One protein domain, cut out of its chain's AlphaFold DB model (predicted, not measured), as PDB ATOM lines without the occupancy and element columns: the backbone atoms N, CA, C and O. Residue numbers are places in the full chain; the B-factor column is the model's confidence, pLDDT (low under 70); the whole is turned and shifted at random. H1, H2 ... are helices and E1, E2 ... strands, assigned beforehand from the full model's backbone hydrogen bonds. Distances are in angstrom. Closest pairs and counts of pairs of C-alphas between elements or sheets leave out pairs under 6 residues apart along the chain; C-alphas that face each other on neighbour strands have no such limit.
ATOM      1  N   ILE A 328     134.529 189.203 195.617       97.75
ATOM      2  CA  ILE A 328     134.142 188.111 196.518       97.75
ATOM      3  C   ILE A 328     132.661 187.773 196.305       97.75
ATOM      4  O   ILE A 328     131.802 188.660 196.344       97.75
ATOM      5  N   LEU A 329     132.352 186.495 196.076       97.19
ATOM      6  CA  LEU A 329     130.969 186.015 195.980       97.19
ATOM      7  C   LEU A 329     130.271 186.065 197.351       97.19
ATOM      8  O   LEU A 329     130.930 185.926 198.383       97.19
ATOM      9  N   PRO A 330     128.936 186.221 197.402       95.06
ATOM     10  CA  PRO A 330     128.216 186.167 198.668       95.06
ATOM     11  C   PRO A 330     128.334 184.778 199.310       95.06
ATOM     12  O   PRO A 330     128.428 183.759 198.622       95.06
ATOM     13  N   GLY A 331     128.287 184.737 200.637       93.25
ATOM     14  CA  GLY A 331     128.319 183.498 201.409       93.25
ATOM     15  C   GLY A 331     129.143 183.629 202.682       93.25
ATOM     16  O   GLY A 331     129.700 184.688 202.978       93.25
ATOM     17  N   GLN A 332     129.204 182.533 203.432       91.94
ATOM     18  CA  GLN A 332     130.094 182.372 204.575       91.94
ATOM     19  C   GLN A 332     131.017 181.178 204.332       91.94
ATOM     20  O   GLN A 332     130.715 180.285 203.542       91.94
ATOM     21  N   GLY A 333     132.168 181.171 204.993       94.94
ATOM     22  CA  GLY A 333     133.152 180.123 204.799       94.94
ATOM     23  C   GLY A 333     134.343 180.258 205.726       94.94
ATOM     24  O   GLY A 333     134.536 181.282 206.378       94.94
ATOM     25  N   GLU A 334     135.132 179.197 205.755       96.44
ATOM     26  CA  GLU A 334     136.396 179.109 206.486       96.44
ATOM     27  C   GLU A 334     137.581 179.463 205.582       96.44
ATOM     28  O   GLU A 334     138.628 179.878 206.069       96.44
ATOM     29  N   ILE A 335     137.411 179.316 204.264       97.56
ATOM     30  CA  ILE A 335     138.435 179.571 203.248       97.56
ATOM     31  C   ILE A 335     137.837 180.305 202.046       97.56
ATOM     32  O   ILE A 335     136.632 180.232 201.793       97.56
ATOM     33  N   LEU A 336     138.686 180.976 201.268       98.19
ATOM     34  CA  LEU A 336     138.340 181.465 199.936       98.19
ATOM     35  C   LEU A 336     138.928 180.557 198.862       98.19
ATOM     36  O   LEU A 336     140.130 180.273 198.846       98.19
ATOM     37  N   VAL A 337     138.068 180.158 197.932       97.81
ATOM     38  CA  VAL A 337     138.429 179.350 196.769       97.81
ATOM     39  C   VAL A 337     138.386 180.231 195.520       97.81
ATOM     40  O   VAL A 337     137.350 180.843 195.248       97.81
ATOM     41  N   PRO A 338     139.480 180.330 194.750       97.81
ATOM     42  CA  PRO A 338     139.515 181.149 193.551       97.81
ATOM     43  C   PRO A 338     138.819 180.440 192.387       97.81
ATOM     44  O   PRO A 338     139.052 179.260 192.111       97.81
ATOM     45  N   MET A 339     137.995 181.183 191.655       97.88
ATOM     46  CA  MET A 339     137.279 180.691 190.484       97.88
ATOM     47  C   MET A 339     137.396 181.685 189.335       97.88
ATOM     48  O   MET A 339     137.190 182.883 189.510       97.88
ATOM     49  N   TYR A 340     137.693 181.198 188.139       97.50
ATOM     50  CA  TYR A 340     137.573 181.981 186.923       97.50
ATOM     51  C   TYR A 340     136.110 182.117 186.528       97.50
ATOM     52  O   TYR A 340     135.393 181.130 186.358       97.50
ATOM     53  N   LEU A 341     135.697 183.361 186.318       96.62
ATOM     54  CA  LEU A 341     134.471 183.692 185.626       96.62
ATOM     55  C   LEU A 341     134.661 183.436 184.132       96.62
ATOM     56  O   LEU A 341     135.408 184.160 183.472       96.62
ATOM     57  N   VAL A 342     133.988 182.415 183.604       96.56
ATOM     58  CA  VAL A 342     134.047 182.063 182.184       96.56
ATOM     59  C   VAL A 342     132.715 182.397 181.532       96.56
ATOM     60  O   VAL A 342     131.681 181.802 181.841       96.56
ATOM     61  N   ARG A 343     132.743 183.352 180.603       94.44
ATOM     62  CA  ARG A 343     131.608 183.640 179.729       94.44
ATOM     63  C   ARG A 343     131.465 182.506 178.729       94.44
ATOM     64  O   ARG A 343     132.433 182.146 178.060       94.44
ATOM     65  N   ILE A 344     130.252 181.993 178.598       91.62
ATOM     66  CA  ILE A 344     129.885 180.961 177.635       91.62
ATOM     67  C   ILE A 344     128.825 181.502 176.680       91.62
ATOM     68  O   ILE A 344     128.006 182.349 177.042       91.62
ATOM     69  N   SER A 345     128.839 180.998 175.453       88.69
ATOM     70  CA  SER A 345     127.784 181.239 174.476       88.69
ATOM     71  C   SER A 345     127.255 179.905 173.972       88.69
ATOM     72  O   SER A 345     128.018 178.958 173.792       88.69
ATOM     73  N   TYR A 346     125.946 179.798 173.780       84.69
ATOM     74  CA  TYR A 346     125.333 178.591 173.238       84.69
ATOM     75  C   TYR A 346     124.077 178.915 172.439       84.69
ATOM     76  O   TYR A 346     123.410 179.923 172.655       84.69
ATOM     77  N   THR A 347     123.748 178.032 171.505       79.06
ATOM     78  CA  THR A 347     122.513 178.072 170.723       79.06
ATOM     79  C   THR A 347     121.791 176.748 170.894       79.06
ATOM     80  O   THR A 347     122.411 175.684 170.882       79.06
ATOM     81  N   PHE A 348     120.474 176.798 171.056       72.56
ATOM     82  CA  PHE A 348     119.644 175.600 171.060       72.56
ATOM     83  C   PHE A 348     118.475 175.776 170.101       72.56
ATOM     84  O   PHE A 348     117.953 176.877 169.919       72.56
ATOM     85  N   THR A 349     118.093 174.688 169.436       61.31
ATOM     86  CA  THR A 349     116.961 174.693 168.509       61.31
ATOM     87  C   THR A 349     115.666 174.470 169.274       61.31
ATOM     88  O   THR A 349     115.453 173.384 169.815       61.31
ATOM     89  N   THR A 350     114.781 175.464 169.267       56.31
ATOM     90  CA  THR A 350     113.377 175.312 169.666       56.31
ATOM     91  C   THR A 350     112.509 175.154 168.410       56.31
ATOM     92  O   THR A 350     112.711 175.860 167.421       56.31
ATOM     93  N   GLY A 351     111.578 174.189 168.412       51.09
ATOM     94  CA  GLY A 351     110.585 174.000 167.338       51.09
ATOM     95  C   GLY A 351     110.500 172.584 166.745       51.09
ATOM     96  O   GLY A 351     111.479 171.835 166.711       51.09
ATOM     97  N   SER A 352     109.305 172.212 166.269       47.22
ATOM     98  CA  SER A 352     109.064 171.019 165.445       47.22
ATOM     99  C   SER A 352     109.684 171.189 164.048       47.22
ATOM    100  O   SER A 352     109.962 172.309 163.623       47.22
ATOM    101  N   LEU A 353     109.924 170.070 163.347       47.53
ATOM    102  CA  LEU A 353     110.781 169.908 162.154       47.53
ATOM    103  C   LEU A 353     110.682 170.979 161.037       47.53
ATOM    104  O   LEU A 353     111.596 171.049 160.222       47.53
ATOM    105  N   MET A 354     109.628 171.800 160.992       42.22
ATOM    106  CA  MET A 354     109.384 172.810 159.954       42.22
ATOM    107  C   MET A 354     109.782 174.253 160.326       42.22
ATOM    108  O   MET A 354     109.961 175.045 159.411       42.22
ATOM    109  N   TRP A 355     109.985 174.611 161.606       47.00
ATOM    110  CA  TRP A 355     110.327 175.986 162.045       47.00
ATOM    111  C   TRP A 355     111.442 176.008 163.109       47.00
ATOM    112  O   TRP A 355     111.227 176.388 164.259       47.00
ATOM    113  N   LYS A 356     112.665 175.610 162.740       54.97
ATOM    114  CA  LYS A 356     113.840 175.765 163.616       54.97
ATOM    115  C   LYS A 356     114.327 177.219 163.587       54.97
ATOM    116  O   LYS A 356     114.891 177.648 162.585       54.97
ATOM    117  N   LYS A 357     114.166 177.965 164.683       56.94
ATOM    118  CA  LYS A 357     114.887 179.232 164.913       56.94
ATOM    119  C   LYS A 357     115.929 179.003 166.007       56.94
ATOM    120  O   LYS A 357     115.580 178.680 167.135       56.94
ATOM    121  N   GLY A 358     117.210 179.124 165.664       63.00
ATOM    122  CA  GLY A 358     118.289 179.121 166.653       63.00
ATOM    123  C   GLY A 358     118.378 180.492 167.320       63.00
ATOM    124  O   GLY A 358     118.414 181.503 166.620       63.00
ATOM    125  N   LYS A 359     118.402 180.536 168.653       71.12
ATOM    126  CA  LYS A 359     118.648 181.764 169.420       71.12
ATOM    127  C   LYS A 359     119.958 181.618 170.192       71.12
ATOM    128  O   LYS A 359     120.185 180.584 170.819       71.12
ATOM    129  N   GLU A 360     120.824 182.623 170.082       78.56
ATOM    130  CA  GLU A 360     122.081 182.705 170.835       78.56
ATOM    131  C   GLU A 360     121.795 183.179 172.257       78.56
ATOM    132  O   GLU A 360     121.073 184.155 172.474       78.56
ATOM    133  N   TYR A 361     122.386 182.483 173.220       83.19
ATOM    134  CA  TYR A 361     122.366 182.819 174.631       83.19
ATOM    135  C   TYR A 361     123.785 182.983 175.134       83.19
ATOM    136  O   TYR A 361     124.687 182.240 174.748       83.19
ATOM    137  N   ARG A 362     123.963 183.958 176.023       87.50
ATOM    138  CA  ARG A 362     125.210 184.196 176.743       87.50
ATOM    139  C   ARG A 362     124.945 184.033 178.223       87.50
ATOM    140  O   ARG A 362     123.954 184.553 178.732       87.50
ATOM    141  N   ASP A 363     125.818 183.295 178.882       89.69
ATOM    142  CA  ASP A 363     125.737 183.043 180.314       89.69
ATOM    143  C   ASP A 363     127.143 182.871 180.887       89.69
ATOM    144  O   ASP A 363     128.142 183.017 180.173       89.69
ATOM    145  N   TYR A 364     127.219 182.547 182.169       92.25
ATOM    146  CA  TYR A 364     128.465 182.331 182.873       92.25
ATOM    147  C   TYR A 364     128.508 180.952 183.522       92.25
ATOM    148  O   TYR A 364     127.509 180.428 184.015       92.25
ATOM    149  N   VAL A 365     129.709 180.388 183.553       95.19
ATOM    150  CA  VAL A 365     130.081 179.295 184.451       95.19
ATOM    151  C   VAL A 365     131.274 179.745 185.277       95.19
ATOM    152  O   VAL A 365     132.037 180.622 184.859       95.19
ATOM    153  N   LEU A 366     131.444 179.146 186.449       96.88
ATOM    154  CA  LEU A 366     132.654 179.325 187.235       96.88
ATOM    155  C   LEU A 366     133.512 178.072 187.101       96.88
ATOM    156  O   LEU A 366     133.030 176.960 187.315       96.88
ATOM    157  N   ALA A 367     134.777 178.268 186.746       97.44
ATOM    158  CA  ALA A 367     135.781 177.216 186.689       97.44
ATOM    159  C   ALA A 367     136.769 177.406 187.843       97.44
ATOM    160  O   ALA A 367     137.276 178.505 188.046       97.44
ATOM    161  N   LEU A 368     137.052 176.356 188.608       97.31
ATOM    162  CA  LEU A 368     138.038 176.392 189.680       97.31
ATOM    163  C   LEU A 368     139.408 176.796 189.128       97.31
ATOM    164  O   LEU A 368     139.932 176.155 188.216       97.31
ATOM    165  N   ALA A 369     140.019 177.820 189.727       96.69
ATOM    166  CA  ALA A 369     141.377 178.245 189.386       96.69
ATOM    167  C   ALA A 369     142.452 177.317 189.987       96.69
ATOM    168  O   ALA A 369     143.633 177.659 190.015       96.69
ATOM    169  N   THR A 370     142.030 176.162 190.506       94.81
ATOM    170  CA  THR A 370     142.861 175.126 191.118       94.81
ATOM    171  C   THR A 370     143.004 173.879 190.246       94.81
ATOM    172  O   THR A 370     143.570 172.884 190.680       94.81
ATOM    173  N   PHE A 371     142.495 173.887 189.014       91.25
ATOM    174  CA  PHE A 371     142.656 172.758 188.098       91.25
ATOM    175  C   PHE A 371     144.153 172.490 187.803       91.25
ATOM    176  O   PHE A 371     144.893 173.452 187.587       91.25
ATOM    177  N   PRO A 372     144.628 171.224 187.776       91.88
ATOM    178  CA  PRO A 372     143.879 169.957 187.766       91.88
ATOM    179  C   PRO A 372     143.499 169.377 189.136       91.88
ATOM    180  O   PRO A 372     142.959 168.276 189.195       91.88
ATOM    181  N   TYR A 373     143.740 170.089 190.233       92.06
ATOM    182  CA  TYR A 373     143.450 169.642 191.599       92.06
ATOM    183  C   TYR A 373     141.968 169.838 191.953       92.06
ATOM    184  O   TYR A 373     141.616 170.507 192.923       92.06
ATOM    185  N   ALA A 374     141.082 169.286 191.126       92.81
ATOM    186  CA  ALA A 374     139.638 169.371 191.287       92.81
ATOM    187  C   ALA A 374     138.946 168.134 190.701       92.81
ATOM    188  O   ALA A 374     139.230 167.735 189.573       92.81
ATOM    189  N   ASN A 375     137.996 167.564 191.445       91.50
ATOM    190  CA  ASN A 375     137.149 166.467 190.970       91.50
ATOM    191  C   ASN A 375     136.027 166.981 190.059       91.50
ATOM    192  O   ASN A 375     135.722 166.372 189.037       91.50
ATOM    193  N   ILE A 376     135.399 168.096 190.446       94.44
ATOM    194  CA  ILE A 376     134.349 168.768 189.672       94.44
ATOM    195  C   ILE A 376     134.819 170.209 189.469       94.44
ATOM    196  O   ILE A 376     134.603 171.046 190.348       94.44
ATOM    197  N   PRO A 377     135.519 170.502 188.359       95.06
ATOM    198  CA  PRO A 377     136.213 171.770 188.191       95.06
ATOM    199  C   PRO A 377     135.317 172.916 187.713       95.06
ATOM    200  O   PRO A 377     135.751 174.060 187.760       95.06
ATOM    201  N   VAL A 378     134.098 172.646 187.238       96.31
ATOM    202  CA  VAL A 378     133.188 173.656 186.670       96.31
ATOM    203  C   VAL A 378     131.802 173.501 187.274       96.31
ATOM    204  O   VAL A 378     131.317 172.386 187.452       96.31
ATOM    205  N   THR A 379     131.150 174.622 187.571       94.81
ATOM    206  CA  THR A 379     129.760 174.653 188.047       94.81
ATOM    207  C   THR A 379     128.799 174.067 187.004       94.81
ATOM    208  O   THR A 379     128.734 174.589 185.886       94.81
ATOM    209  N   ASP A 380     127.998 173.053 187.364       89.81
ATOM    210  CA  ASP A 380     126.970 172.502 186.458       89.81
ATOM    211  C   ASP A 380     125.732 173.413 186.400       89.81
ATOM    212  O   ASP A 380     124.760 173.235 187.135       89.81
ATOM    213  N   THR A 381     125.764 174.417 185.522       87.25
ATOM    214  CA  THR A 381     124.629 175.323 185.269       87.25
ATOM    215  C   THR A 381     123.569 174.732 184.341       87.25
ATOM    216  O   THR A 381     122.483 175.296 184.227       87.25
ATOM    217  N   PHE A 382     123.840 173.592 183.696       82.12
ATOM    218  CA  PHE A 382     122.910 172.911 182.788       82.12
ATOM    219  C   PHE A 382     122.159 171.761 183.483       82.12
ATOM    220  O   PHE A 382     121.571 170.899 182.817       82.12
ATOM    221  N   ARG A 383     122.186 171.717 184.820       69.56
ATOM    222  CA  ARG A 383     121.519 170.694 185.631       69.56
ATOM    223  C   ARG A 383     119.994 170.797 185.476       69.56
ATOM    224  O   ARG A 383     119.387 171.834 185.735       69.56
ATOM    225  N   LEU A 384     119.365 169.709 185.026       56.56
ATOM    226  CA  LEU A 384     117.926 169.630 184.754       56.56
ATOM    227  C   LEU A 384     117.165 169.252 186.037       56.56
ATOM    228  O   LEU A 384     117.294 168.122 186.498       56.56
ATOM    229  N   LYS A 385     116.351 170.159 186.602       49.16
ATOM    230  CA  LYS A 385     115.554 169.867 187.814       49.16
ATOM    231  C   LYS A 385     114.339 168.954 187.585       49.16
ATOM    232  O   LYS A 385     113.922 168.290 188.524       49.16
ATOM    233  N   SER A 386     113.795 168.853 186.368       41.88
ATOM    234  CA  SER A 386     112.712 167.906 186.028       41.88
ATOM    235  C   SER A 386     112.338 167.965 184.538       41.88
ATOM    236  O   SER A 386     112.403 169.030 183.931       41.88
ATOM    237  N   GLY A 387     111.901 166.829 183.970       48.44
ATOM    238  CA  GLY A 387     111.132 166.736 182.716       48.44
ATOM    239  C   GLY A 387     111.889 166.959 181.396       48.44
ATOM    240  O   GLY A 387     111.646 167.942 180.700       48.44
ATOM    241  N   PHE A 388     112.730 166.000 180.981       48.41
ATOM    242  CA  PHE A 388     113.397 165.961 179.660       48.41
ATOM    243  C   PHE A 388     112.445 166.218 178.469       48.41
ATOM    244  O   PHE A 388     112.828 166.843 177.481       48.41
ATOM    245  N   LEU A 389     111.191 165.763 178.568       48.78
ATOM    246  CA  LEU A 389     110.187 165.867 177.504       48.78
ATOM    247  C   LEU A 389     109.490 167.234 177.429       48.78
ATOM    248  O   LEU A 389     109.107 167.641 176.334       48.78
ATOM    249  N   ASP A 390     109.367 167.970 178.536       51.69
ATOM    250  CA  ASP A 390     108.634 169.246 178.552       51.69
ATOM    251  C   ASP A 390     109.488 170.420 178.057       51.69
ATOM    252  O   ASP A 390     108.979 171.324 177.391       51.69
ATOM    253  N   ARG A 391     110.809 170.357 178.269       54.03
ATOM    254  CA  ARG A 391     111.765 171.375 177.792       54.03
ATOM    255  C   ARG A 391     112.088 171.225 176.304       54.03
ATOM    256  O   ARG A 391     112.124 172.207 175.566       54.03
ATOM    257  N   VAL A 392     112.218 169.985 175.823       50.12
ATOM    258  CA  VAL A 392     112.425 169.670 174.393       50.12
ATOM    259  C   VAL A 392     111.181 169.990 173.546       50.12
ATOM    260  O   VAL A 392     111.305 170.226 172.346       50.12
ATOM    261  N   ARG A 393     109.992 170.079 174.160       54.47
ATOM    262  CA  ARG A 393     108.747 170.531 173.509       54.47
ATOM    263  C   ARG A 393     108.672 172.048 173.261       54.47
ATOM    264  O   ARG A 393     107.667 172.510 172.732       54.47
ATOM    265  N   GLY A 394     109.729 172.810 173.568       51.47
ATOM    266  CA  GLY A 394     109.895 174.185 173.080       51.47
ATOM    267  C   GLY A 394     109.209 175.272 173.908       51.47
ATOM    268  O   GLY A 394     108.886 176.318 173.355       51.47
ATOM    269  N   ARG A 395     108.977 175.042 175.208       53.34
ATOM    270  CA  ARG A 395     108.383 176.047 176.115       53.34
ATOM    271  C   ARG A 395     109.393 176.872 176.920       53.34
ATOM    272  O   ARG A 395     108.972 177.804 177.592       53.34
ATOM    273  N   GLU A 396     110.687 176.554 176.881       57.94
ATOM    274  CA  GLU A 396     111.689 177.257 177.694       57.94
ATOM    275  C   GLU A 396     112.526 178.263 176.909       57.94
ATOM    276  O   GLU A 396     113.041 177.975 175.829       57.94
ATOM    277  N   GLU A 397     112.700 179.439 177.513       63.94
ATOM    278  CA  GLU A 397     113.512 180.526 176.979       63.94
ATOM    279  C   GLU A 397     114.994 180.423 177.358       63.94
ATOM    280  O   GLU A 397     115.774 181.189 176.814       63.94
ATOM    281  N   LYS A 398     115.425 179.531 178.256       72.00
ATOM    282  CA  LYS A 398     116.835 179.389 178.676       72.00
ATOM    283  C   LYS A 398     117.080 177.974 179.205       72.00
ATOM    284  O   LYS A 398     116.206 177.425 179.865       72.00
ATOM    285  N   LEU A 399     118.246 177.382 178.923       75.81
ATOM    286  CA  LEU A 399     118.581 176.009 179.355       75.81
ATOM    287  C   LEU A 399     119.456 175.949 180.611       75.81
ATOM    288  O   LEU A 399     119.615 174.880 181.200       75.81
ATOM    289  N   THR A 400     120.025 177.081 181.009       79.62
ATOM    290  CA  THR A 400     120.860 177.222 182.198       79.62
ATOM    291  C   THR A 400     120.054 177.753 183.377       79.62
ATOM    292  O   THR A 400     119.119 178.536 183.206       79.62
ATOM    293  N   ILE A 401     120.421 177.331 184.585       83.81
ATOM    294  CA  ILE A 401     119.897 177.904 185.829       83.81
ATOM    295  C   ILE A 401     120.659 179.187 186.179       83.81
ATOM    296  O   ILE A 401     121.882 179.241 186.060       83.81
ATOM    297  N   ASP A 402     119.955 180.203 186.676       86.06
ATOM    298  CA  ASP A 402     120.529 181.532 186.953       86.06
ATOM    299  C   ASP A 402     121.413 181.597 188.210       86.06
ATOM    300  O   ASP A 402     121.790 182.682 188.638       86.06
ATOM    301  N   ILE A 403     121.777 180.459 188.810       88.88
ATOM    302  CA  ILE A 403     122.543 180.406 190.067       88.88
ATOM    303  C   ILE A 403     123.855 181.191 189.961       88.88
ATOM    304  O   ILE A 403     124.120 182.060 190.789       88.88
ATOM    305  N   VAL A 404     124.660 180.921 188.929       90.62
ATOM    306  CA  VAL A 404     125.963 181.583 188.751       90.62
ATOM    307  C   VAL A 404     125.780 183.072 188.459       90.62
ATOM    308  O   VAL A 404     126.430 183.902 189.087       90.62
ATOM    309  N   THR A 405     124.851 183.426 187.569       90.81
ATOM    310  CA  THR A 405     124.554 184.828 187.237       90.81
ATOM    311  C   THR A 405     124.067 185.615 188.460       90.81
ATOM    312  O   THR A 405     124.542 186.725 188.695       90.81
ATOM    313  N   ASN A 406     123.211 185.028 189.300       92.25
ATOM    314  CA  ASN A 406     122.739 185.645 190.542       92.25
ATOM    315  C   ASN A 406     123.865 185.802 191.577       92.25
ATOM    316  O   ASN A 406     123.958 186.844 192.231       92.25
ATOM    317  N   ALA A 407     124.742 184.799 191.700       93.31
ATOM    318  CA  ALA A 407     125.905 184.865 192.582       93.31
ATOM    319  C   ALA A 407     126.871 185.985 192.161       93.31
ATOM    320  O   ALA A 407     127.324 186.752 193.008       93.31
ATOM    321  N   ILE A 408     127.134 186.131 190.857       93.44
ATOM    322  CA  ILE A 408     127.990 187.195 190.309       93.44
ATOM    323  C   ILE A 408     127.349 188.573 190.487       93.44
ATOM    324  O   ILE A 408     128.039 189.512 190.874       93.44
ATOM    325  N   ALA A 409     126.045 188.708 190.226       93.88
ATOM    326  CA  ALA A 409     125.325 189.973 190.399       93.88
ATOM    327  C   ALA A 409     125.344 190.465 191.856       93.88
ATOM    328  O   ALA A 409     125.266 191.664 192.109       93.88
ATOM    329  N   SER A 410     125.479 189.533 192.799       94.44
ATOM    330  CA  SER A 410     125.563 189.794 194.238       94.44
ATOM    331  C   SER A 410     127.005 189.831 194.764       94.44
ATOM    332  O   SER A 410     127.211 189.946 195.974       94.44
ATOM    333  N   ALA A 411     128.008 189.686 193.892       95.06
ATOM    334  CA  ALA A 411     129.408 189.748 194.280       95.06
ATOM    335  C   ALA A 411     129.776 191.170 194.719       95.06
ATOM    336  O   ALA A 411     129.321 192.159 194.141       95.06
ATOM    337  N   ARG A 412     130.642 191.273 195.726       95.62
ATOM    338  CA  ARG A 412     131.112 192.553 196.261       95.62
ATOM    339  C   ARG A 412     132.617 192.682 196.119       95.62
ATOM    340  O   ARG A 412     133.332 191.685 196.158       95.62
ATOM    341  N   ARG A 413     133.098 193.918 195.996       96.56
ATOM    342  CA  ARG A 413     134.523 194.211 196.148       96.56
ATOM    343  C   ARG A 413     134.841 194.423 197.611       96.56
ATOM    344  O   ARG A 413     134.252 195.301 198.233       96.56
ATOM    345  N   ASP A 414     135.741 193.611 198.141       96.69
ATOM    346  CA  ASP A 414     136.062 193.604 199.565       96.69
ATOM    347  C   ASP A 414     137.514 193.163 199.796       96.69
ATOM    348  O   ASP A 414     138.200 192.715 198.869       96.69
ATOM    349  N   TYR A 415     137.985 193.325 201.029       97.12
ATOM    350  CA  TYR A 415     139.292 192.849 201.463       97.12
ATOM    351  C   TYR A 415     139.235 191.373 201.866       97.12
ATOM    352  O   TYR A 415     138.276 190.905 202.480       97.12
ATOM    353  N   ILE A 416     140.288 190.629 201.542       96.31
ATOM    354  CA  ILE A 416     140.430 189.232 201.950       96.31
ATOM    355  C   ILE A 416     140.754 189.160 203.444       96.31
ATOM    356  O   ILE A 416     141.814 189.597 203.882       96.31
ATOM    357  N   THR A 417     139.883 188.512 204.216       94.81
ATOM    358  CA  THR A 417     140.102 188.247 205.650       94.81
ATOM    359  C   THR A 417     140.331 186.767 205.960       94.81
ATOM    360  O   THR A 417     141.010 186.438 206.927       94.81
ATOM    361  N   LEU A 418     139.820 185.866 205.119       96.50
ATOM    362  CA  LEU A 418     139.960 184.415 205.275       96.50
ATOM    363  C   LEU A 418     141.279 183.899 204.669       96.50
ATOM    364  O   LEU A 418     141.874 184.570 203.818       96.50
ATOM    365  N   PRO A 419     141.759 182.707 205.068       97.06
ATOM    366  CA  PRO A 419     142.767 181.966 204.316       97.06
ATOM    367  C   PRO A 419     142.321 181.721 202.870       97.06
ATOM    368  O   PRO A 419     141.141 181.476 202.612       97.06
ATOM    369  N   VAL A 420     143.255 181.776 201.921       97.31
ATOM    370  CA  VAL A 420     142.946 181.687 200.484       97.31
ATOM    371  C   VAL A 420     143.781 180.608 199.827       97.31
ATOM    372  O   VAL A 420     145.007 180.624 199.938       97.31
ATOM    373  N   ILE A 421     143.131 179.703 199.097       96.69
ATOM    374  CA  ILE A 421     143.843 178.807 198.185       96.69
ATOM    375  C   ILE A 421     144.331 179.660 197.005       96.69
ATOM    376  O   ILE A 421     143.507 180.314 196.363       96.69
ATOM    377  N   PRO A 422     145.635 179.718 196.696       95.88
ATOM    378  CA  PRO A 422     146.101 180.507 195.568       95.88
ATOM    379  C   PRO A 422     145.650 179.868 194.240       95.88
ATOM    380  O   PRO A 422     145.622 178.641 194.125       95.88
ATOM    381  N   PRO A 423     145.325 180.669 193.208       96.12
ATOM    382  CA  PRO A 423     145.151 180.161 191.849       96.12
ATOM    383  C   PRO A 423     146.403 179.410 191.398       96.12
ATOM    384  O   PRO A 423     147.499 179.901 191.624       96.12
ATOM    385  N   ILE A 424     146.262 178.264 190.742       94.62
ATOM    386  CA  ILE A 424     147.381 177.493 190.165       94.62
ATOM    387  C   ILE A 424     147.219 177.227 188.662       94.62
ATOM    388  O   ILE A 424     148.111 176.673 188.026       94.62
ATOM    389  N   SER A 425     146.110 177.676 188.075       92.75
ATOM    390  CA  SER A 425     145.862 177.659 186.634       92.75
ATOM    391  C   SER A 425     145.706 179.075 186.080       92.75
ATOM    392  O   SER A 425     145.240 179.958 186.796       92.75
ATOM    393  N   ASP A 426     146.008 179.269 184.795       93.12
ATOM    394  CA  ASP A 426     145.701 180.506 184.066       93.12
ATOM    395  C   ASP A 426     144.282 180.500 183.459       93.12
ATOM    396  O   ASP A 426     143.583 179.478 183.426       93.12
ATOM    397  N   GLY A 427     143.844 181.653 182.948       93.81
ATOM    398  CA  GLY A 427     142.526 181.811 182.335       93.81
ATOM    399  C   GLY A 427     142.332 180.963 181.075       93.81
ATOM    400  O   GLY A 427     141.214 180.546 180.775       93.81
ATOM    401  N   GLU A 428     143.401 180.644 180.345       92.62
ATOM    402  CA  GLU A 428     143.312 179.763 179.180       92.62
ATOM    403  C   GLU A 428     143.076 178.298 179.597       92.62
ATOM    404  O   GLU A 428     142.291 177.609 178.946       92.62
ATOM    405  N   ILE A 429     143.680 177.814 180.690       92.75
ATOM    406  CA  ILE A 429     143.348 176.506 181.276       92.75
ATOM    407  C   ILE A 429     141.886 176.510 181.715       92.75
ATOM    408  O   ILE A 429     141.138 175.621 181.313       92.75
ATOM    409  N   ALA A 430     141.449 177.527 182.462       94.06
ATOM    410  CA  ALA A 430     140.060 177.631 182.905       94.06
ATOM    411  C   ALA A 430     139.070 177.606 181.727       94.06
ATOM    412  O   ALA A 430     138.056 176.907 181.777       94.06
ATOM    413  N   LYS A 431     139.403 178.301 180.632       94.62
ATOM    414  CA  LYS A 431     138.651 178.256 179.376       94.62
ATOM    415  C   LYS A 431     138.588 176.837 178.800       94.62
ATOM    416  O   LYS A 431     137.497 176.353 178.521       94.62
ATOM    417  N   ARG A 432     139.728 176.149 178.653       92.38
ATOM    418  CA  ARG A 432     139.781 174.770 178.121       92.38
ATOM    419  C   ARG A 432     138.957 173.793 178.965       92.38
ATOM    420  O   ARG A 432     138.301 172.905 178.419       92.38
ATOM    421  N   VAL A 433     138.976 173.956 180.285       93.25
ATOM    422  CA  VAL A 433     138.192 173.134 181.215       93.25
ATOM    423  C   VAL A 433     136.694 173.416 181.056       93.25
ATOM    424  O   VAL A 433     135.904 172.478 180.955       93.25
ATOM    425  N   ALA A 434     136.297 174.687 180.949       93.94
ATOM    426  CA  ALA A 434     134.915 175.060 180.655       93.94
ATOM    427  C   ALA A 434     134.448 174.527 179.288       93.94
ATOM    428  O   ALA A 434     133.359 173.969 179.201       93.94
ATOM    429  N   ASP A 435     135.275 174.620 178.241       92.56
ATOM    430  CA  ASP A 435     134.976 174.074 176.908       92.56
ATOM    431  C   ASP A 435     134.785 172.551 176.942       92.56
ATOM    432  O   ASP A 435     133.878 172.016 176.299       92.56
ATOM    433  N   SER A 436     135.600 171.848 177.733       91.88
ATOM    434  CA  SER A 436     135.476 170.399 177.930       91.88
ATOM    435  C   SER A 436     134.147 170.047 178.603       91.88
ATOM    436  O   SER A 436     133.404 169.207 178.095       91.88
ATOM    437  N   TYR A 437     133.788 170.767 179.670       91.75
ATOM    438  CA  TYR A 437     132.483 170.645 180.322       91.75
ATOM    439  C   TYR A 437     131.319 170.923 179.350       91.75
ATOM    440  O   TYR A 437     130.368 170.146 179.274       91.75
ATOM    441  N   LEU A 438     131.394 171.985 178.542       89.38
ATOM    442  CA  LEU A 438     130.360 172.301 177.549       89.38
ATOM    443  C   LEU A 438     130.226 171.205 176.478       89.38
ATOM    444  O   LEU A 438     129.113 170.898 176.040       89.38
ATOM    445  N   SER A 439     131.336 170.579 176.075       88.50
ATOM    446  CA  SER A 439     131.321 169.425 175.170       88.50
ATOM    447  C   SER A 439     130.567 168.240 175.782       88.50
ATOM    448  O   SER A 439     129.728 167.624 175.119       88.50
ATOM    449  N   GLU A 440     130.802 167.948 177.063       88.50
ATOM    450  CA  GLU A 440     130.079 166.905 177.801       88.50
ATOM    451  C   GLU A 440     128.588 167.219 177.937       88.50
ATOM    452  O   GLU A 440     127.752 166.342 177.709       88.50
ATOM    453  N   VAL A 441     128.232 168.475 178.215       85.94
ATOM    454  CA  VAL A 441     126.836 168.932 178.240       85.94
ATOM    455  C   VAL A 441     126.167 168.728 176.879       85.94
ATOM    456  O   VAL A 441     125.056 168.200 176.821       85.94
ATOM    457  N   SER A 442     126.825 169.097 175.776       83.50
ATOM    458  CA  SER A 442     126.276 168.896 174.427       83.50
ATOM    459  C   SER A 442     126.029 167.409 174.134       83.50
ATOM    460  O   SER A 442     124.952 167.049 173.650       83.50
ATOM    461  N   LYS A 443     126.963 166.525 174.523       84.56
ATOM    462  CA  LYS A 443     126.797 165.061 174.424       84.56
ATOM    463  C   LYS A 443     125.623 164.562 175.272       84.56
ATOM    464  O   LYS A 443     124.764 163.851 174.755       84.56
ATOM    465  N   ARG A 444     125.541 164.985 176.541       83.94
ATOM    466  CA  ARG A 444     124.448 164.658 177.479       83.94
ATOM    467  C   ARG A 444     123.079 165.062 176.926       83.94
ATOM    468  O   ARG A 444     122.089 164.382 177.168       83.94
ATOM    469  N   LEU A 445     123.027 166.150 176.160       75.62
ATOM    470  CA  LEU A 445     121.807 166.695 175.564       75.62
ATOM    471  C   LEU A 445     121.576 166.245 174.111       75.62
ATOM    472  O   LEU A 445     120.741 166.820 173.408       75.62
ATOM    473  N   GLY A 446     122.283 165.206 173.656       73.62
ATOM    474  CA  GLY A 446     122.079 164.585 172.345       73.62
ATOM    475  C   GLY A 446     122.395 165.508 171.166       73.62
ATOM    476  O   GLY A 446     121.707 165.445 170.150       73.62
ATOM    477  N   GLY A 447     123.368 166.413 171.315       69.25
ATOM    478  CA  GLY A 447     123.803 167.335 170.260       69.25
ATOM    479  C   GLY A 447     122.811 168.458 169.934       69.25
ATOM    480  O   GLY A 447     122.981 169.162 168.945       69.25
ATOM    481  N   LYS A 448     121.767 168.650 170.754       67.56
ATOM    482  CA  LYS A 448     120.739 169.694 170.553       67.56
ATOM    483  C   LYS A 448     121.204 171.109 170.908       67.56
ATOM    484  O   LYS A 448     120.476 172.069 170.650       67.56
ATOM    485  N   ILE A 449     122.386 171.225 171.509       72.81
ATOM    486  CA  ILE A 449     123.040 172.497 171.805       72.81
ATOM    487  C   ILE A 449     124.317 172.591 170.978       72.81
ATOM    488  O   ILE A 449     125.205 171.743 171.110       72.81
ATOM    489  N   SER A 450     124.418 173.653 170.183       74.62
ATOM    490  CA  SER A 450     125.677 174.069 169.573       74.62
ATOM    491  C   SER A 450     126.318 175.127 170.459       74.62
ATOM    492  O   SER A 450     125.724 176.175 170.728       74.62
ATOM    493  N   MET A 451     127.525 174.836 170.930       79.94
ATOM    494  CA  MET A 451     128.289 175.722 171.801       79.94
ATOM    495  C   MET A 451     129.058 176.738 170.953       79.94
ATOM    496  O   MET A 451     129.597 176.397 169.902       79.94
ATOM    497  N   GLY A 452     129.058 177.992 171.391       70.56
ATOM    498  CA  GLY A 452     129.884 179.055 170.835       70.56
ATOM    499  C   GLY A 452     131.200 179.199 171.600       70.56
ATOM    500  O   GLY A 452     131.568 178.352 172.413       70.56
ATOM    501  N   ALA A 453     131.929 180.283 171.337       72.88
ATOM    502  CA  ALA A 453     133.200 180.545 172.000       72.88
ATOM    503  C   ALA A 453     133.008 180.845 173.496       72.88
ATOM    504  O   ALA A 453     132.098 181.591 173.881       72.88
ATOM    505  N   SER A 454     133.907 180.309 174.324       84.06
ATOM    506  CA  SER A 454     134.062 180.692 175.726       84.06
ATOM    507  C   SER A 454     135.238 181.659 175.922       84.06
ATOM    508  O   SER A 454     136.188 181.699 175.125       84.06
ATOM    509  N   SER A 455     135.175 182.458 176.987       90.62
ATOM    510  CA  SER A 455     136.242 183.384 177.380       90.62
ATOM    511  C   SER A 455     136.328 183.493 178.897       90.62
ATOM    512  O   SER A 455     135.338 183.827 179.545       90.62
ATOM    513  N   ALA A 456     137.513 183.256 179.464       93.06
ATOM    514  CA  ALA A 456     137.791 183.569 180.862       93.06
ATOM    515  C   ALA A 456     137.986 185.085 181.019       93.06
ATOM    516  O   ALA A 456     138.728 185.692 180.247       93.06
ATOM    517  N   GLU A 457     137.301 185.700 181.981       92.75
ATOM    518  CA  GLU A 457     137.295 187.160 182.153       92.75
ATOM    519  C   GLU A 457     138.136 187.613 183.342       92.75
ATOM    520  O   GLU A 457     139.030 188.445 183.209       92.75
ATOM    521  N   LYS A 458     137.831 187.082 184.527       93.94
ATOM    522  CA  LYS A 458     138.468 187.473 185.785       93.94
ATOM    523  C   LYS A 458     138.380 186.355 186.812       93.94
ATOM    524  O   LYS A 458     137.598 185.424 186.647       93.94
ATOM    525  N   VAL A 459     139.162 186.481 187.880       96.62
ATOM    526  CA  VAL A 459     139.073 185.606 189.054       96.62
ATOM    527  C   VAL A 459     138.141 186.251 190.073       96.62
ATOM    528  O   VAL A 459     138.280 187.437 190.368       96.62
ATOM    529  N   VAL A 460     137.209 185.464 190.598       97.44
ATOM    530  CA  VAL A 460     136.376 185.776 191.761       97.44
ATOM    531  C   VAL A 460     136.737 184.822 192.896       97.44
ATOM    532  O   VAL A 460     137.142 183.685 192.648       97.44
ATOM    533  N   TYR A 461     136.609 185.276 194.135       98.06
ATOM    534  CA  TYR A 461     136.903 184.474 195.318       98.06
ATOM    535  C   TYR A 461     135.605 184.064 196.004       98.06
ATOM    536  O   TYR A 461     134.767 184.902 196.332       98.06
ATOM    537  N   SER A 462     135.438 182.767 196.224       97.94
ATOM    538  CA  SER A 462     134.210 182.195 196.766       97.94
ATOM    539  C   SER A 462     134.432 181.730 198.203       97.94
ATOM    540  O   SER A 462     135.263 180.839 198.406       97.94
ATOM    541  N   PRO A 463     133.716 182.285 199.200       98.00
ATOM    542  CA  PRO A 463     133.706 181.733 200.552       98.00
ATOM    543  C   PRO A 463     133.203 180.291 200.532       98.00
ATOM    544  O   PRO A 463     132.131 180.014 199.992       98.00
ATOM    545  N   ALA A 464     133.984 179.380 201.106       97.81
ATOM    546  CA  ALA A 464     133.655 177.965 201.173       97.81
ATOM    547  C   ALA A 464     133.776 177.433 202.603       97.81
ATOM    548  O   ALA A 464     134.727 177.745 203.326       97.81
ATOM    549  N   ARG A 465     132.816 176.599 202.998       97.19
ATOM    550  CA  ARG A 465     132.885 175.768 204.207       97.19
ATOM    551  C   ARG A 465     133.573 174.452 203.877       97.19
ATOM    552  O   ARG A 465     133.405 173.942 202.766       97.19
ATOM    553  N   ILE A 466     134.310 173.895 204.834       95.69
ATOM    554  CA  ILE A 466     134.932 172.582 204.664       95.69
ATOM    555  C   ILE A 466     133.971 171.529 205.210       95.69
ATOM    556  O   ILE A 466     133.689 171.473 206.404       95.69
ATOM    557  N   VAL A 467     133.446 170.681 204.329       93.50
ATOM    558  CA  VAL A 467     132.474 169.642 204.681       93.50
ATOM    559  C   VAL A 467     132.966 168.314 204.127       93.50
ATOM    560  O   VAL A 467     133.194 168.188 202.931       93.50
ATOM    561  N   ASN A 468     133.135 167.312 204.995       90.25
ATOM    562  CA  ASN A 468     133.580 165.963 204.614       90.25
ATOM    563  C   ASN A 468     134.864 165.944 203.755       90.25
ATOM    564  O   ASN A 468     134.964 165.173 202.803       90.25
ATOM    565  N   ASN A 469     135.850 166.783 204.102       89.00
ATOM    566  CA  ASN A 469     137.113 166.933 203.361       89.00
ATOM    567  C   ASN A 469     136.921 167.407 201.902       89.00
ATOM    568  O   ASN A 469     137.724 167.086 201.030       89.00
ATOM    569  N   ASP A 470     135.867 168.178 201.645       94.88
ATOM    570  CA  ASP A 470     135.627 168.896 200.396       94.88
ATOM    571  C   ASP A 470     135.103 170.309 200.694       94.88
ATOM    572  O   ASP A 470     134.896 170.683 201.852       94.88
ATOM    573  N   ILE A 471     134.908 171.104 199.648       96.12
ATOM    574  CA  ILE A 471     134.385 172.463 199.736       96.12
ATOM    575  C   ILE A 471     132.877 172.507 199.492       96.12
ATOM    576  O   ILE A 471     132.338 171.787 198.655       96.12
ATOM    577  N   TYR A 472     132.203 173.410 200.198       96.69
ATOM    578  CA  TYR A 472     130.812 173.769 199.943       96.69
ATOM    579  C   TYR A 472     130.671 175.290 199.884       96.69
ATOM    580  O   TYR A 472     130.989 175.979 200.854       96.69
ATOM    581  N   ILE A 473     130.192 175.814 198.754       96.62
ATOM    582  CA  ILE A 473     130.037 177.255 198.513       96.62
ATOM    583  C   ILE A 473     128.546 177.591 198.510       96.62
ATOM    584  O   ILE A 473     127.824 177.231 197.578       96.62
ATOM    585  N   ASP A 474     128.075 178.307 199.533       94.06
ATOM    586  CA  ASP A 474     126.640 178.554 199.745       94.06
ATOM    587  C   ASP A 474     125.963 179.219 198.533       94.06
ATOM    588  O   ASP A 474     124.868 178.822 198.131       94.06
ATOM    589  N   SER A 475     126.634 180.182 197.896       93.81
ATOM    590  CA  SER A 475     126.104 180.908 196.734       93.81
ATOM    591  C   SER A 475     125.978 180.078 195.460       93.81
ATOM    592  O   SER A 475     125.278 180.495 194.539       93.81
ATOM    593  N   LEU A 476     126.602 178.898 195.400       93.62
ATOM    594  CA  LEU A 476     126.486 177.996 194.254       93.62
ATOM    595  C   LEU A 476     125.346 176.989 194.399       93.62
ATOM    596  O   LEU A 476     125.033 176.312 193.423       93.62
ATOM    597  N   GLY A 477     124.693 176.888 195.563       89.62
ATOM    598  CA  GLY A 477     123.531 176.019 195.766       89.62
ATOM    599  C   GLY A 477     123.753 174.599 195.233       89.62
ATOM    600  O   GLY A 477     124.591 173.864 195.738       89.62
ATOM    601  N   GLU A 478     123.027 174.209 194.187       86.38
ATOM    602  CA  GLU A 478     123.150 172.882 193.560       86.38
ATOM    603  C   GLU A 478     124.216 172.788 192.454       86.38
ATOM    604  O   GLU A 478     124.524 171.688 191.991       86.38
ATOM    605  N   ALA A 479     124.791 173.908 192.022       90.62
ATOM    606  CA  ALA A 479     125.848 173.986 191.015       90.62
ATOM    607  C   ALA A 479     127.247 173.933 191.659       90.62
ATOM    608  O   ALA A 479     128.149 174.660 191.249       90.62
ATOM    609  N   GLN A 480     127.414 173.101 192.695       94.00
ATOM    610  CA  GLN A 480     128.672 172.971 193.434       94.00
ATOM    611  C   GLN A 480     129.832 172.514 192.544       94.00
ATOM    612  O   GLN A 480     129.656 171.780 191.570       94.00
ATOM    613  N   VAL A 481     131.028 172.920 192.955       95.56
ATOM    614  CA  VAL A 481     132.320 172.406 192.488       95.56
ATOM    615  C   VAL A 481     132.956 171.568 193.596       95.56
ATOM    616  O   VAL A 481     132.529 171.641 194.743       95.56
ATOM    617  N   SER A 482     133.967 170.769 193.264       96.06
ATOM    618  CA  SER A 482     134.592 169.842 194.215       96.06
ATOM    619  C   SER A 482     136.102 169.800 194.027       96.06
ATOM    620  O   SER A 482     136.591 169.585 192.914       96.06
ATOM    621  N   LEU A 483     136.829 169.959 195.135       94.31
ATOM    622  CA  LEU A 483     138.272 169.716 195.229       94.31
ATOM    623  C   LEU A 483     138.551 168.279 195.689       94.31
ATOM    624  O   LEU A 483     139.532 167.661 195.270       94.31
ATOM    625  N   GLY A 484     137.667 167.733 196.527       91.62
ATOM    626  CA  GLY A 484     137.745 166.386 197.073       91.62
ATOM    627  C   GLY A 484     139.081 166.108 197.760       91.62
ATOM    628  O   GLY A 484     139.556 166.887 198.585       91.62
ATOM    629  N   LYS A 485     139.728 164.994 197.396       90.38
ATOM    630  CA  LYS A 485     140.995 164.558 198.014       90.38
ATOM    631  C   LYS A 485     142.125 165.592 197.919       90.38
ATOM    632  O   LYS A 485     143.019 165.564 198.755       90.38
ATOM    633  N   HIS A 486     142.061 166.499 196.945       92.94
ATOM    634  CA  HIS A 486     143.098 167.497 196.693       92.94
ATOM    635  C   HIS A 486     143.020 168.722 197.606       92.94
ATOM    636  O   HIS A 486     143.950 169.525 197.622       92.94
ATOM    637  N   LEU A 487     141.940 168.878 198.383       93.44
ATOM    638  CA  LEU A 487     141.793 170.008 199.300       93.44
ATOM    639  C   LEU A 487     142.988 170.113 200.256       93.44
ATOM    640  O   LEU A 487     143.506 171.203 200.464       93.44
ATOM    641  N   ARG A 488     143.454 168.986 200.805       91.25
ATOM    642  CA  ARG A 488     144.583 168.974 201.743       91.25
ATOM    643  C   ARG A 488     145.862 169.515 201.100       91.25
ATOM    644  O   ARG A 488     146.473 170.413 201.666       91.25
ATOM    645  N   ASP A 489     146.195 169.028 199.908       90.75
ATOM    646  CA  ASP A 489     147.389 169.446 199.166       90.75
ATOM    647  C   ASP A 489     147.343 170.951 198.843       90.75
ATOM    648  O   ASP A 489     148.336 171.665 198.962       90.75
ATOM    649  N   LEU A 490     146.161 171.464 198.485       93.31
ATOM    650  CA  LEU A 490     145.952 172.888 198.205       93.31
ATOM    651  C   LEU A 490     146.019 173.762 199.466       93.31
ATOM    652  O   LEU A 490     146.433 174.919 199.393       93.31
ATOM    653  N   MET A 491     145.643 173.224 200.626       93.81
ATOM    654  CA  MET A 491     145.740 173.935 201.903       93.81
ATOM    655  C   MET A 491     147.186 174.083 202.394       93.81
ATOM    656  O   MET A 491     147.475 175.037 203.124       93.81
ATOM    657  N   ASP A 492     148.104 173.214 201.961       91.94
ATOM    658  CA  ASP A 492     149.539 173.327 202.263       91.94
ATOM    659  C   ASP A 492     150.202 174.528 201.570       91.94
ATOM    660  O   ASP A 492     151.252 175.006 202.016       91.94
ATOM    661  N   ILE A 493     149.569 175.041 200.512       93.56
ATOM    662  CA  ILE A 493     149.961 176.265 199.807       93.56
ATOM    663  C   ILE A 493     148.955 177.406 200.019       93.56
ATOM    664  O   ILE A 493     148.991 178.386 199.289       93.56
TER     665      ILE A 493
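What this domain is: This is residues 328 to 493 of the 496 residues of an uncharacterized protein of Candidatus Bathyarchaeota archaeon (UniProt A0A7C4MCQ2). A long, strongly twisted antiparallel sheet is built round the E1-E2 hairpin, with the long helix H3 packed on one face and the short helix H2 on the other. E5 and E4 lie along the other side of E1 from E2, E6 folds back beside E5, H4 sits by E6, and H1 lies near the last residues of E1. The printed part has 166 residues, with four named helices and six named strands in the order E1 E2 H1 H2 E3 H3 E4 E5 E6 H4; the class is mixed, helices and strands. It is compact, with a radius of gyration of the C-alphas of 16.7 A, but only just elongated in outline, spanning 58 by 29 by 26 A.

Where its parts are: E1, residues 335 to 350, begins with C-alpha 335 at (138.435, 179.571, 203.248), bends by 54 degrees at residue 347 and is 42.1 A long. E2, residues 357 to 368, is 34.0 A long. H1 is residues 388 to 395, H2 residues 403 to 409 and E3 residues 412 to 414. H3, residues 427 to 444, is 25.4 A long and begins with C-alpha 427 at (142.526, 181.811, 182.335). E4 is residues 449 to 451. E5, residues 455 to 467, is 30.8 A long and bends by 75 degrees at residue 458. E6 is residues 470 to 472. H4, residues 484 to 491, ends with C-alpha 491 at (145.740, 173.935, 201.903).

How they stand to each other: The sheet is branched: E1 has E2 on one side, with N 342 and O 365 2.9 A apart, and E4 and E5 on the other side. N 347 and O 450 are 2.8 A apart between E1 and E4, and N 339 and O 460 2.8 A between E1 and E5. E5 and E6 are a hairpin, with N 465 and O 472 2.9 A apart. H3 is on the sheet; its closest C-alphas to E5 are those of Gly 427 and Ala 456, 5.3 A apart. H2 is on the opposite face, over E2, at a height over the sheet of 7.6 A, and runs across the strands at 72 degrees to E2 on the local plane. H1 and H4 only graze the sheet; the closest C-alphas of E1 and H1, Thr 350 and Gly 394, are 5.0 A apart, and those of E6 and H4, Asp 470 and Gly 484, 4.7 A. E3 pairs with no named strand. Every O i to N i+4 pair is within hydrogen-bond range in H2 and H3, but 1 of 4 in H1, where 1 of 5 O i to N i+3 pairs is, and 2 of 4 in H4.

The domain as a whole: The two C-alphas farthest apart are those of Met 354 and Asp 492, 58.3 A. The printed part has no cut. The links E2 to H1, E3 to H3 and E6 to H4 are long. Mean pLDDT of the printed part is 85.3; residues 349 to 358, 383 to 397 and 447 to 448 are under 70.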